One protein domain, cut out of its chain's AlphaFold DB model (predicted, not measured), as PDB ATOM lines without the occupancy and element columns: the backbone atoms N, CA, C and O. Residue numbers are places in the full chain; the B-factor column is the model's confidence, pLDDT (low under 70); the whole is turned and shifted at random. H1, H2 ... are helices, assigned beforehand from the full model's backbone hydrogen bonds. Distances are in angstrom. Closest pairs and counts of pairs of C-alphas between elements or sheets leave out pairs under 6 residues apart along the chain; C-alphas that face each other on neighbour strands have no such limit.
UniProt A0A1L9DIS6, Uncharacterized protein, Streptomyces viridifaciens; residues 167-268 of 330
ATOM      1  N   LEU A 167     208.541 186.509 155.067       96.19
ATOM      2  CA  LEU A 167     207.575 185.745 155.854       96.19
ATOM      3  C   LEU A 167     206.175 185.800 155.236       96.19
ATOM      4  O   LEU A 167     205.518 184.772 155.111       96.19
ATOM      5  N   THR A 168     205.731 186.980 154.802       96.62
ATOM      6  CA  THR A 168     204.427 187.131 154.143       96.62
ATOM      7  C   THR A 168     204.363 186.295 152.864       96.62
ATOM      8  O   THR A 168     203.366 185.617 152.639       96.62
ATOM      9  N   ALA A 169     205.428 186.281 152.057       96.56
ATOM     10  CA  ALA A 169     205.529 185.430 150.873       96.56
ATOM     11  C   ALA A 169     205.476 183.929 151.220       96.56
ATOM     12  O   ALA A 169     204.770 183.177 150.551       96.56
ATOM     13  N   ALA A 170     206.128 183.503 152.309       96.69
ATOM     14  CA  ALA A 170     206.014 182.129 152.799       96.69
ATOM     15  C   ALA A 170     204.576 181.771 153.203       96.69
ATOM     16  O   ALA A 170     204.063 180.713 152.840       96.69
ATOM     17  N   CYS A 171     203.885 182.681 153.896       96.75
ATOM     18  CA  CYS A 171     202.477 182.506 154.235       96.75
ATOM     19  C   CYS A 171     201.582 182.460 152.987       96.75
ATOM     20  O   CYS A 171     200.642 181.674 152.973       96.75
ATOM     21  N   VAL A 172     201.878 183.245 151.940       96.25
ATOM     22  CA  VAL A 172     201.186 183.171 150.638       96.25
ATOM     23  C   VAL A 172     201.338 181.783 150.014       96.25
ATOM     24  O   VAL A 172     200.340 181.209 149.581       96.25
ATOM     25  N   ALA A 173     202.547 181.220 149.997       94.88
ATOM     26  CA  ALA A 173     202.793 179.880 149.458       94.88
ATOM     27  C   ALA A 173     202.035 178.784 150.230       94.88
ATOM     28  O   ALA A 173     201.590 177.803 149.642       94.88
ATOM     29  N   ALA A 174     201.833 178.978 151.535       94.00
ATOM     30  CA  ALA A 174     201.076 178.064 152.385       94.00
ATOM     31  C   ALA A 174     199.548 178.275 152.341       94.00
ATOM     32  O   ALA A 174     198.812 177.501 152.961       94.00
ATOM     33  N   LEU A 175     199.043 179.312 151.655       93.88
ATOM     34  CA  LEU A 175     197.601 179.548 151.582       93.88
ATOM     35  C   LEU A 175     196.902 178.383 150.866       93.88
ATOM     36  O   LEU A 175     197.323 177.978 149.778       93.88
ATOM     37  N   PRO A 176     195.787 177.874 151.419       90.94
ATOM     38  CA  PRO A 176     194.968 176.917 150.701       90.94
ATOM     39  C   PRO A 176     194.329 177.585 149.481       90.94
ATOM     40  O   PRO A 176     194.007 178.775 149.506       90.94
ATOM     41  N   VAL A 177     194.068 176.789 148.439       88.12
ATOM     42  CA  VAL A 177     193.278 177.237 147.285       88.12
ATOM     43  C   VAL A 177     191.944 177.823 147.784       88.12
ATOM     44  O   VAL A 177     191.234 177.128 148.523       88.12
ATOM     45  N   PRO A 178     191.585 179.065 147.405       82.12
ATOM     46  CA  PRO A 178     190.385 179.739 147.890       82.12
ATOM     47  C   PRO A 178     189.108 178.910 147.687       82.12
ATOM     48  O   PRO A 178     188.822 178.451 146.584       82.12
ATOM     49  N   VAL A 179     188.314 178.744 148.752       66.25
ATOM     50  CA  VAL A 179     187.107 177.887 148.778       66.25
ATOM     51  C   VAL A 179     186.086 178.285 147.705       66.25
ATOM     52  O   VAL A 179     185.546 177.420 147.023       66.25
ATOM     53  N   GLY A 180     185.907 179.587 147.461       61.72
ATOM     54  CA  GLY A 180     185.022 180.101 146.407       61.72
ATOM     55  C   GLY A 180     185.478 179.803 144.970       61.72
ATOM     56  O   GLY A 180     184.730 180.073 144.044       61.72
ATOM     57  N   LEU A 181     186.682 179.258 144.763       62.38
ATOM     58  CA  LEU A 181     187.103 178.698 143.472       62.38
ATOM     59  C   LEU A 181     186.798 177.203 143.355       62.38
ATOM     60  O   LEU A 181     186.805 176.683 142.254       62.38
ATOM     61  N   ARG A 182     186.538 176.512 144.472       53.78
ATOM     62  CA  ARG A 182     186.196 175.079 144.503       53.78
ATOM     63  C   ARG A 182     184.691 174.824 144.419       53.78
ATOM     64  O   ARG A 182     184.282 173.743 144.015       53.78
ATOM     65  N   GLU A 183     183.883 175.793 144.846       49.59
ATOM     66  CA  GLU A 183     182.416 175.689 144.934       49.59
ATOM     67  C   GLU A 183     181.685 176.350 143.746       49.59
ATOM     68  O   GLU A 183     180.457 176.320 143.675       49.59
ATOM     69  N   GLY A 184     182.441 176.907 142.794       50.78
ATOM     70  CA  GLY A 184     181.952 177.592 141.597       50.78
ATOM     71  C   GLY A 184     182.311 179.083 141.602       50.78
ATOM     72  O   GLY A 184     182.183 179.748 142.632       50.78
ATOM     73  N   PRO A 185     182.765 179.643 140.467       55.41
ATOM     74  CA  PRO A 185     183.296 180.998 140.415       55.41
ATOM     75  C   PRO A 185     182.193 182.043 140.669       55.41
ATOM     76  O   PRO A 185     181.003 181.741 140.524       55.41
ATOM     77  N   PRO A 186     182.543 183.301 141.018       61.38
ATOM     78  CA  PRO A 186     181.548 184.357 141.198       61.38
ATOM     79  C   PRO A 186     180.633 184.434 139.971       61.38
ATOM     80  O   PRO A 186     181.099 184.243 138.853       61.38
ATOM     81  N   ALA A 187     179.345 184.748 140.151       61.44
ATOM     82  CA  ALA A 187     178.349 184.731 139.067       61.44
ATOM     83  C   ALA A 187     178.771 185.525 137.807       61.44
ATOM     84  O   ALA A 187     178.334 185.218 136.699       61.44
ATOM     85  N   CYS A 188     179.662 186.511 137.959       56.62
ATOM     86  CA  CYS A 188     180.259 187.271 136.861       56.62
ATOM     87  C   CYS A 188     181.223 186.465 135.967       56.62
ATOM     88  O   CYS A 188     181.426 186.828 134.813       56.62
ATOM     89  N   ALA A 189     181.801 185.362 136.439       61.00
ATOM     90  CA  ALA A 189     182.726 184.529 135.673       61.00
ATOM     91  C   ALA A 189     182.053 183.850 134.471       61.00
ATOM     92  O   ALA A 189     182.635 183.784 133.389       61.00
ATOM     93  N   GLY A 190     180.788 183.442 134.619       62.31
ATOM     94  CA  GLY A 190     179.993 182.885 133.520       62.31
ATOM     95  C   GLY A 190     179.752 183.879 132.375       62.31
ATOM     96  O   GLY A 190     179.553 183.470 131.233       62.31
ATOM     97  N   SER A 191     179.824 185.189 132.646       68.19
ATOM     98  CA  SER A 191     179.663 186.241 131.630       68.19
ATOM     99  C   SER A 191     180.942 186.602 130.869       68.19
ATOM    100  O   SER A 191     180.889 187.392 129.926       68.19
ATOM    101  N   TRP A 192     182.092 186.018 131.216       75.88
ATOM    102  CA  TRP A 192     183.372 186.365 130.593       75.88
ATOM    103  C   TRP A 192     183.598 185.729 129.215       75.88
ATOM    104  O   TRP A 192     184.432 186.204 128.437       75.88
ATOM    105  N   GLY A 193     182.852 184.672 128.884       66.56
ATOM    106  CA  GLY A 193     183.017 183.944 127.620       66.56
ATOM    107  C   GLY A 193     184.348 183.185 127.516       66.56
ATOM    108  O   GLY A 193     184.835 182.962 126.402       66.56
ATOM    109  N   VAL A 194     184.928 182.846 128.670       69.50
ATOM    110  CA  VAL A 194     186.050 181.926 128.906       69.50
ATOM    111  C   VAL A 194     185.715 181.094 130.146       69.50
ATOM    112  O   VAL A 194     184.789 181.446 130.881       69.50
ATOM    113  N   ASP A 195     186.461 180.020 130.394       81.44
ATOM    114  CA  ASP A 195     186.374 179.300 131.665       81.44
ATOM    115  C   ASP A 195     186.914 180.190 132.798       81.44
ATOM    116  O   ASP A 195     188.121 180.315 133.015       81.44
ATOM    117  N   GLY A 196     186.004 180.911 133.454       81.44
ATOM    118  CA  GLY A 196     186.355 181.888 134.476       81.44
ATOM    119  C   GLY A 196     186.821 181.261 135.791       81.44
ATOM    120  O   GLY A 196     187.569 181.910 136.517       81.44
ATOM    121  N   GLU A 197     186.434 180.014 136.082       82.31
ATOM    122  CA  GLU A 197     186.955 179.269 137.234       82.31
ATOM    123  C   GLU A 197     188.426 178.936 137.014       82.31
ATOM    124  O   GLU A 197     189.276 179.315 137.824       82.31
ATOM    125  N   TRP A 198     188.727 178.325 135.863       86.06
ATOM    126  CA  TRP A 198     190.098 178.034 135.467       86.06
ATOM    127  C   TRP A 198     190.953 179.300 135.451       86.06
ATOM    128  O   TRP A 198     192.049 179.304 136.006       86.06
ATOM    129  N   LEU A 199     190.448 180.402 134.884       89.62
ATOM    130  CA  LEU A 199     191.213 181.644 134.809       89.62
ATOM    131  C   LEU A 199     191.539 182.220 136.192       89.62
ATOM    132  O   LEU A 199     192.650 182.705 136.406       89.62
ATOM    133  N   LEU A 200     190.586 182.202 137.127       89.69
ATOM    134  CA  LEU A 200     190.833 182.684 138.485       89.69
ATOM    135  C   LEU A 200     191.846 181.801 139.217       89.69
ATOM    136  O   LEU A 200     192.710 182.332 139.915       89.69
ATOM    137  N   LEU A 201     191.765 180.479 139.036       90.31
ATOM    138  CA  LEU A 201     192.724 179.536 139.606       90.31
ATOM    139  C   LEU A 201     194.126 179.723 139.010       90.31
ATOM    140  O   LEU A 201     195.101 179.784 139.758       90.31
ATOM    141  N   GLU A 202     194.234 179.868 137.690       92.56
ATOM    142  CA  GLU A 202     195.493 180.120 136.982       92.56
ATOM    143  C   GLU A 202     196.119 181.445 137.437       92.56
ATOM    144  O   GLU A 202     197.295 181.499 137.794       92.56
ATOM    145  N   ALA A 203     195.325 182.517 137.496       93.62
ATOM    146  CA  ALA A 203     195.782 183.821 137.960       93.62
ATOM    147  C   ALA A 203     196.270 183.765 139.419       93.62
ATOM    148  O   ALA A 203     197.336 184.299 139.732       93.62
ATOM    149  N   TRP A 204     195.523 183.094 140.302       94.75
ATOM    150  CA  TRP A 204     195.908 182.909 141.702       94.75
ATOM    151  C   TRP A 204     197.194 182.087 141.839       94.75
ATOM    152  O   TRP A 204     198.102 182.503 142.556       94.75
ATOM    153  N   THR A 205     197.314 180.987 141.093       94.12
ATOM    154  CA  THR A 205     198.498 180.111 141.104       94.12
ATOM    155  C   THR A 205     199.739 180.857 140.617       94.12
ATOM    156  O   THR A 205     200.765 180.842 141.291       94.12
ATOM    157  N   ARG A 206     199.649 181.605 139.506       94.94
ATOM    158  CA  ARG A 206     200.778 182.418 139.014       94.94
ATOM    159  C   ARG A 206     201.203 183.498 140.002       94.94
ATOM    160  O   ARG A 206     202.396 183.753 140.144       94.94
ATOM    161  N   TRP A 207     200.249 184.146 140.672       96.00
ATOM    162  CA  TRP A 207     200.563 185.102 141.736       96.00
ATOM    163  C   TRP A 207     201.267 184.424 142.915       96.00
ATOM    164  O   TRP A 207     202.297 184.929 143.361       96.00
ATOM    165  N   GLN A 208     200.765 183.273 143.370       95.44
ATOM    166  CA  GLN A 208     201.357 182.513 144.470       95.44
ATOM    167  C   GLN A 208     202.801 182.094 144.153       95.44
ATOM    168  O   GLN A 208     203.698 182.384 144.947       95.44
ATOM    169  N   SER A 209     203.051 181.503 142.979       93.56
ATOM    170  CA  SER A 209     204.404 181.135 142.533       93.56
ATOM    171  C   SER A 209     205.321 182.356 142.417       93.56
ATOM    172  O   SER A 209     206.449 182.337 142.905       93.56
ATOM    173  N   ALA A 210     204.831 183.469 141.858       93.62
ATOM    174  CA  ALA A 210     205.618 184.697 141.756       93.62
ATOM    175  C   ALA A 210     206.016 185.265 143.131       93.62
ATOM    176  O   ALA A 210     207.099 185.833 143.258       93.62
ATOM    177  N   CYS A 211     205.174 185.121 144.160       93.62
ATOM    178  CA  CYS A 211     205.536 185.466 145.537       93.62
ATOM    179  C   CYS A 211     206.567 184.502 146.139       93.62
ATOM    180  O   CYS A 211     207.467 184.958 146.837       93.62
ATOM    181  N   ALA A 212     206.436 183.197 145.886       91.50
ATOM    182  CA  ALA A 212     207.290 182.166 146.478       91.50
ATOM    183  C   ALA A 212     208.713 182.126 145.890       91.50
ATOM    184  O   ALA A 212     209.639 181.660 146.548       91.50
ATOM    185  N   GLU A 213     208.900 182.613 144.660       89.94
ATOM    186  CA  GLU A 213     210.171 182.492 143.931       89.94
ATOM    187  C   GLU A 213     210.810 183.850 143.587       89.94
ATOM    188  O   GLU A 213     212.024 183.952 143.372       89.94
ATOM    189  N   GLY A 214     209.999 184.906 143.508       84.38
ATOM    190  CA  GLY A 214     210.379 186.178 142.906       84.38
ATOM    191  C   GLY A 214     211.128 187.154 143.817       84.38
ATOM    192  O   GLY A 214     211.243 186.997 145.026       84.38
ATOM    193  N   GLU A 215     211.625 188.220 143.185       81.69
ATOM    194  CA  GLU A 215     212.256 189.383 143.836       81.69
ATOM    195  C   GLU A 215     211.223 190.443 144.266       81.69
ATOM    196  O   GLU A 215     211.500 191.308 145.098       81.69
ATOM    197  N   ALA A 216     210.032 190.407 143.667       80.31
ATOM    198  CA  ALA A 216     208.998 191.407 143.875       80.31
ATOM    199  C   ALA A 216     208.336 191.263 145.253       80.31
ATOM    200  O   ALA A 216     208.169 190.166 145.781       80.31
ATOM    201  N   ARG A 217     207.886 192.391 145.811       86.38
ATOM    202  CA  ARG A 217     207.035 192.379 147.004       86.38
ATOM    203  C   ARG A 217     205.730 191.657 146.696       86.38
ATOM    204  O   ARG A 217     205.230 191.725 145.574       86.38
ATOM    205  N   VAL A 218     205.105 191.078 147.717       87.31
ATOM    206  CA  VAL A 218     203.853 190.316 147.566       87.31
ATOM    207  C   VAL A 218     202.756 191.118 146.844       87.31
ATOM    208  O   VAL A 218     202.038 190.582 145.999       87.31
ATOM    209  N   ALA A 219     202.657 192.423 147.124       85.38
ATOM    210  CA  ALA A 219     201.702 193.318 146.468       85.38
ATOM    211  C   ALA A 219     202.007 193.560 144.975       85.38
ATOM    212  O   ALA A 219     201.090 193.754 144.181       85.38
ATOM    213  N   ASP A 220     203.279 193.522 144.582       88.25
ATOM    214  CA  ASP A 220     203.728 193.725 143.203       88.25
ATOM    215  C   ASP A 220     203.561 192.472 142.332       88.25
ATOM    216  O   ASP A 220     203.434 192.580 141.105       88.25
ATOM    217  N   CYS A 221     203.501 191.287 142.947       89.94
ATOM    218  CA  CYS A 221     203.287 190.018 142.252       89.94
ATOM    219  C   CYS A 221     201.916 189.924 141.569       89.94
ATOM    220  O   CYS A 221     201.714 189.050 140.728       89.94
ATOM    221  N   VAL A 222     200.978 190.839 141.856       91.19
ATOM    222  CA  VAL A 222     199.674 190.922 141.174       91.19
ATOM    223  C   VAL A 222     199.815 191.006 139.648       91.19
ATOM    224  O   VAL A 222     198.954 190.530 138.913       91.19
ATOM    225  N   ARG A 223     200.942 191.533 139.146       89.81
ATOM    226  CA  ARG A 223     201.244 191.563 137.707       89.81
ATOM    227  C   ARG A 223     201.268 190.167 137.074       89.81
ATOM    228  O   ARG A 223     200.830 190.036 135.933       89.81
ATOM    229  N   ALA A 224     201.726 189.141 137.796       91.75
ATOM    230  CA  ALA A 224     201.756 187.761 137.307       91.75
ATOM    231  C   ALA A 224     200.341 187.194 137.110       91.75
ATOM    232  O   ALA A 224     200.064 186.542 136.105       91.75
ATOM    233  N   ALA A 225     199.418 187.520 138.016       92.44
ATOM    234  CA  ALA A 225     198.012 187.171 137.861       92.44
ATOM    235  C   ALA A 225     197.339 187.931 136.717       92.44
ATOM    236  O   ALA A 225     196.631 187.337 135.905       92.44
ATOM    237  N   SER A 226     197.591 189.238 136.609       92.75
ATOM    238  CA  SER A 226     197.054 190.048 135.512       92.75
ATOM    239  C   SER A 226     197.514 189.535 134.146       92.75
ATOM    240  O   SER A 226     196.741 189.582 133.191       92.75
ATOM    241  N   ALA A 227     198.739 189.004 134.038       92.12
ATOM    242  CA  ALA A 227     199.245 188.409 132.802       92.12
ATOM    243  C   ALA A 227     198.378 187.233 132.316       92.12
ATOM    244  O   ALA A 227     198.036 187.202 131.134       92.12
ATOM    245  N   ALA A 228     197.926 186.346 133.214       91.88
ATOM    246  CA  ALA A 228     197.005 185.257 132.860       91.88
ATOM    247  C   ALA A 228     195.696 185.789 132.249       91.88
ATOM    248  O   ALA A 228     195.201 185.268 131.249       91.88
ATOM    249  N   VAL A 229     195.163 186.887 132.796       91.19
ATOM    250  CA  VAL A 229     193.958 187.543 132.268       91.19
ATOM    251  C   VAL A 229     194.214 188.150 130.886       91.19
ATOM    252  O   VAL A 229     193.406 187.986 129.972       91.19
ATOM    253  N   TYR A 230     195.344 188.831 130.686       91.44
ATOM    254  CA  TYR A 230     195.683 189.379 129.371       91.44
ATOM    255  C   TYR A 230     195.849 188.286 128.306       91.44
ATOM    256  O   TYR A 230     195.357 188.459 127.187       91.44
ATOM    257  N   GLU A 231     196.483 187.168 128.657       90.75
ATOM    258  CA  GLU A 231     196.661 186.008 127.775       90.75
ATOM    259  C   GLU A 231     195.318 185.372 127.389       90.75
ATOM    260  O   GLU A 231     195.082 185.114 126.208       90.75
ATOM    261  N   ALA A 232     194.403 185.193 128.347       88.50
ATOM    262  CA  ALA A 232     193.121 184.529 128.110       88.50
ATOM    263  C   ALA A 232     192.142 185.344 127.240       88.50
ATOM    264  O   ALA A 232     191.376 184.778 126.458       88.50
ATOM    265  N   PHE A 233     192.135 186.677 127.359       85.25
ATOM    266  CA  PHE A 233     191.121 187.523 126.709       85.25
ATOM    267  C   PHE A 233     191.540 188.140 125.367       85.25
ATOM    268  O   PHE A 233     190.677 188.594 124.599       85.25
ATOM    269  N   GLY A 234     192.839 188.210 125.065       78.50
ATOM    270  CA  GLY A 234     193.346 188.838 123.843       78.50
ATOM    271  C   GLY A 234     192.794 190.260 123.625       78.50
ATOM    272  O   GLY A 234     193.046 191.176 124.407       78.50
ATOM    273  N   ARG A 235     192.026 190.473 122.541       74.12
ATOM    274  CA  ARG A 235     191.486 191.798 122.150       74.12
ATOM    275  C   ARG A 235     190.155 192.189 122.823       74.12
ATOM    276  O   ARG A 235     189.683 193.306 122.597       74.12
ATOM    277  N   ARG A 236     189.521 191.319 123.621       76.06
ATOM    278  CA  ARG A 236     188.199 191.574 124.237       76.06
ATOM    279  C   ARG A 236     188.333 192.489 125.463       76.06
ATOM    280  O   ARG A 236     188.652 192.021 126.543       76.06
ATOM    281  N   ARG A 237     188.083 193.797 125.311       75.25
ATOM    282  CA  ARG A 237     188.356 194.790 126.376       75.25
ATOM    283  C   ARG A 237     187.395 194.722 127.573       75.25
ATOM    284  O   ARG A 237     187.863 194.592 128.691       75.25
ATOM    285  N   LYS A 238     186.074 194.746 127.351       78.81
ATOM    286  CA  LYS A 238     185.087 194.872 128.446       78.81
ATOM    287  C   LYS A 238     185.093 193.686 129.424       78.81
ATOM    288  O   LYS A 238     185.226 193.888 130.621       78.81
ATOM    289  N   ALA A 239     185.003 192.459 128.912       82.75
ATOM    290  CA  ALA A 239     184.995 191.258 129.753       82.75
ATOM    291  C   ALA A 239     186.335 191.037 130.487       82.75
ATOM    292  O   ALA A 239     186.361 190.504 131.591       82.75
ATOM    293  N   ARG A 240     187.445 191.500 129.899       89.06
ATOM    294  CA  ARG A 240     188.766 191.470 130.532       89.06
ATOM    295  C   ARG A 240     188.842 192.403 131.737       89.06
ATOM    296  O   ARG A 240     189.418 192.017 132.743       89.06
ATOM    297  N   ASP A 241     188.290 193.609 131.640       88.38
ATOM    298  CA  ASP A 241     188.350 194.577 132.740       88.38
ATOM    299  C   ASP A 241     187.543 194.062 133.959       88.38
ATOM    300  O   ASP A 241     188.031 194.097 135.085       88.38
ATOM    301  N   GLU A 242     186.383 193.432 133.729       86.94
ATOM    302  CA  GLU A 242     185.600 192.753 134.782       86.94
ATOM    303  C   GLU A 242     186.348 191.558 135.419       86.94
ATOM    304  O   GLU A 242     186.240 191.308 136.629       86.94
ATOM    305  N   ALA A 243     187.121 190.816 134.619       87.75
ATOM    306  CA  ALA A 243     187.970 189.731 135.107       87.75
ATOM    307  C   ALA A 243     189.160 190.252 135.928       87.75
ATOM    308  O   ALA A 243     189.436 189.712 137.000       87.75
ATOM    309  N   LEU A 244     189.818 191.329 135.481       90.94
ATOM    310  CA  LEU A 244     190.899 191.990 136.222       90.94
ATOM    311  C   LEU A 244     190.419 192.481 137.590       90.94
ATOM    312  O   LEU A 244     191.087 192.218 138.587       90.94
ATOM    313  N   ASP A 245     189.241 193.103 137.669       89.94
ATOM    314  CA  ASP A 245     188.653 193.532 138.946       89.94
ATOM    315  C   ASP A 245     188.409 192.352 139.898       89.94
ATOM    316  O   ASP A 245     188.608 192.450 141.112       89.94
ATOM    317  N   SER A 246     187.976 191.212 139.357       89.50
ATOM    318  CA  SER A 246     187.718 190.005 140.147       89.50
ATOM    319  C   SER A 246     189.011 189.360 140.648       89.50
ATOM    320  O   SER A 246     189.099 189.017 141.828       89.50
ATOM    321  N   VAL A 247     190.035 189.278 139.794       90.75
ATOM    322  CA  VAL A 247     191.390 188.836 140.159       90.75
ATOM    323  C   VAL A 247     192.004 189.760 141.211       90.75
ATOM    324  O   VAL A 247     192.545 189.283 142.208       90.75
ATOM    325  N   GLN A 248     191.860 191.079 141.058       91.75
ATOM    326  CA  GLN A 248     192.365 192.056 142.021       91.75
ATOM    327  C   GLN A 248     191.735 191.863 143.405       91.75
ATOM    328  O   GLN A 248     192.452 191.865 144.407       91.75
ATOM    329  N   ARG A 249     190.410 191.669 143.485       90.38
ATOM    330  CA  ARG A 249     189.721 191.395 144.761       90.38
ATOM    331  C   ARG A 249     190.201 190.096 145.404       90.38
ATOM    332  O   ARG A 249     190.483 190.086 146.601       90.38
ATOM    333  N   LEU A 250     190.321 189.029 144.612       91.06
ATOM    334  CA  LEU A 250     190.804 187.727 145.074       91.06
ATOM    335  C   LEU A 250     192.214 187.831 145.676       91.06
ATOM    336  O   LEU A 250     192.454 187.352 146.786       91.06
ATOM    337  N   ILE A 251     193.129 188.493 144.968       93.44
ATOM    338  CA  ILE A 251     194.520 188.654 145.405       93.44
ATOM    339  C   ILE A 251     194.607 189.568 146.618       93.44
ATOM    340  O   ILE A 251     195.285 189.221 147.574       93.44
ATOM    341  N   THR A 252     193.878 190.684 146.638       92.69
ATOM    342  CA  THR A 252     193.873 191.600 147.792       92.69
ATOM    343  C   THR A 252     193.420 190.874 149.063       92.69
ATOM    344  O   THR A 252     194.112 190.923 150.075       92.69
ATOM    345  N   SER A 253     192.326 190.108 148.981       92.62
ATOM    346  CA  SER A 253     191.849 189.279 150.097       92.62
ATOM    347  C   SER A 253     192.893 188.246 150.546       92.62
ATOM    348  O   SER A 253     193.131 188.068 151.743       92.62
ATOM    349  N   SER A 254     193.567 187.603 149.586       94.31
ATOM    350  CA  SER A 254     194.621 186.616 149.858       94.31
ATOM    351  C   SER A 254     195.848 187.251 150.525       94.31
ATOM    352  O   SER A 254     196.393 186.689 151.473       94.31
ATOM    353  N   ILE A 255     196.258 188.449 150.092       94.62
ATOM    354  CA  ILE A 255     197.347 189.224 150.704       94.62
ATOM    355  C   ILE A 255     197.006 189.567 152.153       94.62
ATOM    356  O   ILE A 255     197.838 189.375 153.039       94.62
ATOM    357  N   ASP A 256     195.791 190.050 152.410       94.31
ATOM    358  CA  ASP A 256     195.366 190.408 153.763       94.31
ATOM    359  C   ASP A 256     195.336 189.182 154.683       94.31
ATOM    360  O   ASP A 256     195.729 189.268 155.847       94.31
ATOM    361  N   GLN A 257     194.913 188.024 154.170       94.81
ATOM    362  CA  GLN A 257     194.985 186.764 154.908       94.81
ATOM    363  C   GLN A 257     196.431 186.354 155.207       94.81
ATOM    364  O   GLN A 257     196.738 186.039 156.356       94.81
ATOM    365  N   ALA A 258     197.322 186.394 154.213       95.81
ATOM    366  CA  ALA A 258     198.729 186.050 154.403       95.81
ATOM    367  C   ALA A 258     199.426 186.976 155.408       95.81
ATOM    368  O   ALA A 258     200.205 186.504 156.229       95.81
ATOM    369  N   ARG A 259     199.117 188.279 155.396       95.62
ATOM    370  CA  ARG A 259     199.665 189.247 156.360       95.62
ATOM    371  C   ARG A 259     199.239 188.950 157.794       95.62
ATOM    372  O   ARG A 259     200.088 188.982 158.674       95.62
ATOM    373  N   ARG A 260     197.967 188.602 158.025       95.25
ATOM    374  CA  ARG A 260     197.499 188.194 159.363       95.25
ATOM    375  C   ARG A 260     198.240 186.953 159.865       95.25
ATOM    376  O   ARG A 260     198.720 186.944 160.991       95.25
ATOM    377  N   LEU A 261     198.401 185.944 159.006       95.69
ATOM    378  CA  LEU A 261     199.172 184.741 159.341       95.69
ATOM    379  C   LEU A 261     200.645 185.068 159.628       95.69
ATOM    380  O   LEU A 261     201.222 184.540 160.574       95.69
ATOM    381  N   ALA A 262     201.246 185.968 158.847       95.56
ATOM    382  CA  ALA A 262     202.617 186.416 159.056       95.56
ATOM    383  C   ALA A 262     202.787 187.164 160.387       95.56
ATOM    384  O   ALA A 262     203.789 186.966 161.068       95.56
ATOM    385  N   GLU A 263     201.825 187.996 160.790       94.25
ATOM    386  CA  GLU A 263     201.839 188.679 162.091       94.25
ATOM    387  C   GLU A 263     201.776 187.690 163.261       94.25
ATOM    388  O   GLU A 263     202.554 187.809 164.210       94.25
ATOM    389  N   GLU A 264     200.899 186.687 163.174       93.88
ATOM    390  CA  GLU A 264     200.799 185.616 164.171       93.88
ATOM    391  C   GLU A 264     202.097 184.806 164.271       93.88
ATOM    392  O   GLU A 264     202.554 184.485 165.370       93.88
ATOM    393  N   GLU A 265     202.703 184.486 163.129       92.38
ATOM    394  CA  GLU A 265     203.931 183.700 163.054       92.38
ATOM    395  C   GLU A 265     205.156 184.505 163.516       92.38
ATOM    396  O   GLU A 265     206.038 183.962 164.178       92.38
ATOM    397  N   TYR A 266     205.194 185.815 163.258       89.56
ATOM    398  CA  TYR A 266     206.277 186.700 163.698       89.56
ATOM    399  C   TYR A 266     206.394 186.782 165.228       89.56
ATOM    400  O   TYR A 266     207.481 187.016 165.754       89.56
ATOM    401  N   ALA A 267     205.292 186.577 165.955       88.88
ATOM    402  CA  ALA A 267     205.284 186.547 167.416       88.88
ATOM    403  C   ALA A 267     205.822 185.228 168.010       88.88
ATOM    404  O   ALA A 267     205.996 185.128 169.227       88.88
ATOM    405  N   ARG A 268     206.065 184.204 167.183       91.88
ATOM    406  CA  ARG A 268     206.511 182.882 167.634       91.88
ATOM    407  C   ARG A 268     208.039 182.788 167.704       91.88
ATOM    408  O   ARG A 268     208.743 183.532 167.021       91.88
TER     409      ARG A 268
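What this domain is: This is residues 167 to 268 of the 330 residues of an uncharacterized protein of Streptomyces viridifaciens (UniProt A0A1L9DIS6). The long helix H5 runs along a flat, up-and-down bundle with H3 and H4, each running against the one before. Short H1 packs on H3 and H5. The 102 printed residues have five named helices, H1 to H5 in order: all helix, compact, radius of gyration of the C-alphas 13.9 A, spans 47 by 29 by 16 A.

Where its parts are: H5, residues 237 to 266, 42.2 A long, ends at C-alpha (206.277, 186.700, 163.698). H3 is residues 196 to 213, 25.6 A; H4, 222 to 233, 17.1 A; H2, 179 to 182. H1, 167 to 173, begins at C-alpha (207.575, 185.745, 155.854).

How they stand to each other: H4 and H5 form a hairpin; C-alphas of Phe 233 and Arg 240, their closest, are 6.0 A apart. H3 and H4 form another; C-alphas of Ala 203 and Ala 225, their closest, are 4.0 A apart, at a shallow tilt of 33 degrees, only just short of steep. H2 only just touches H3, with 3 pairs of C-alphas within 8 A. Every O i to N i+4 pair is within hydrogen-bond range in H1, H3 and H5, 7 of 8 in H4; H2 is too short.

The domain as a whole: The printed part has no cut. The link H2 to H3 is long. Residues 179 to 191 and 193 to 194 have pLDDT under 70.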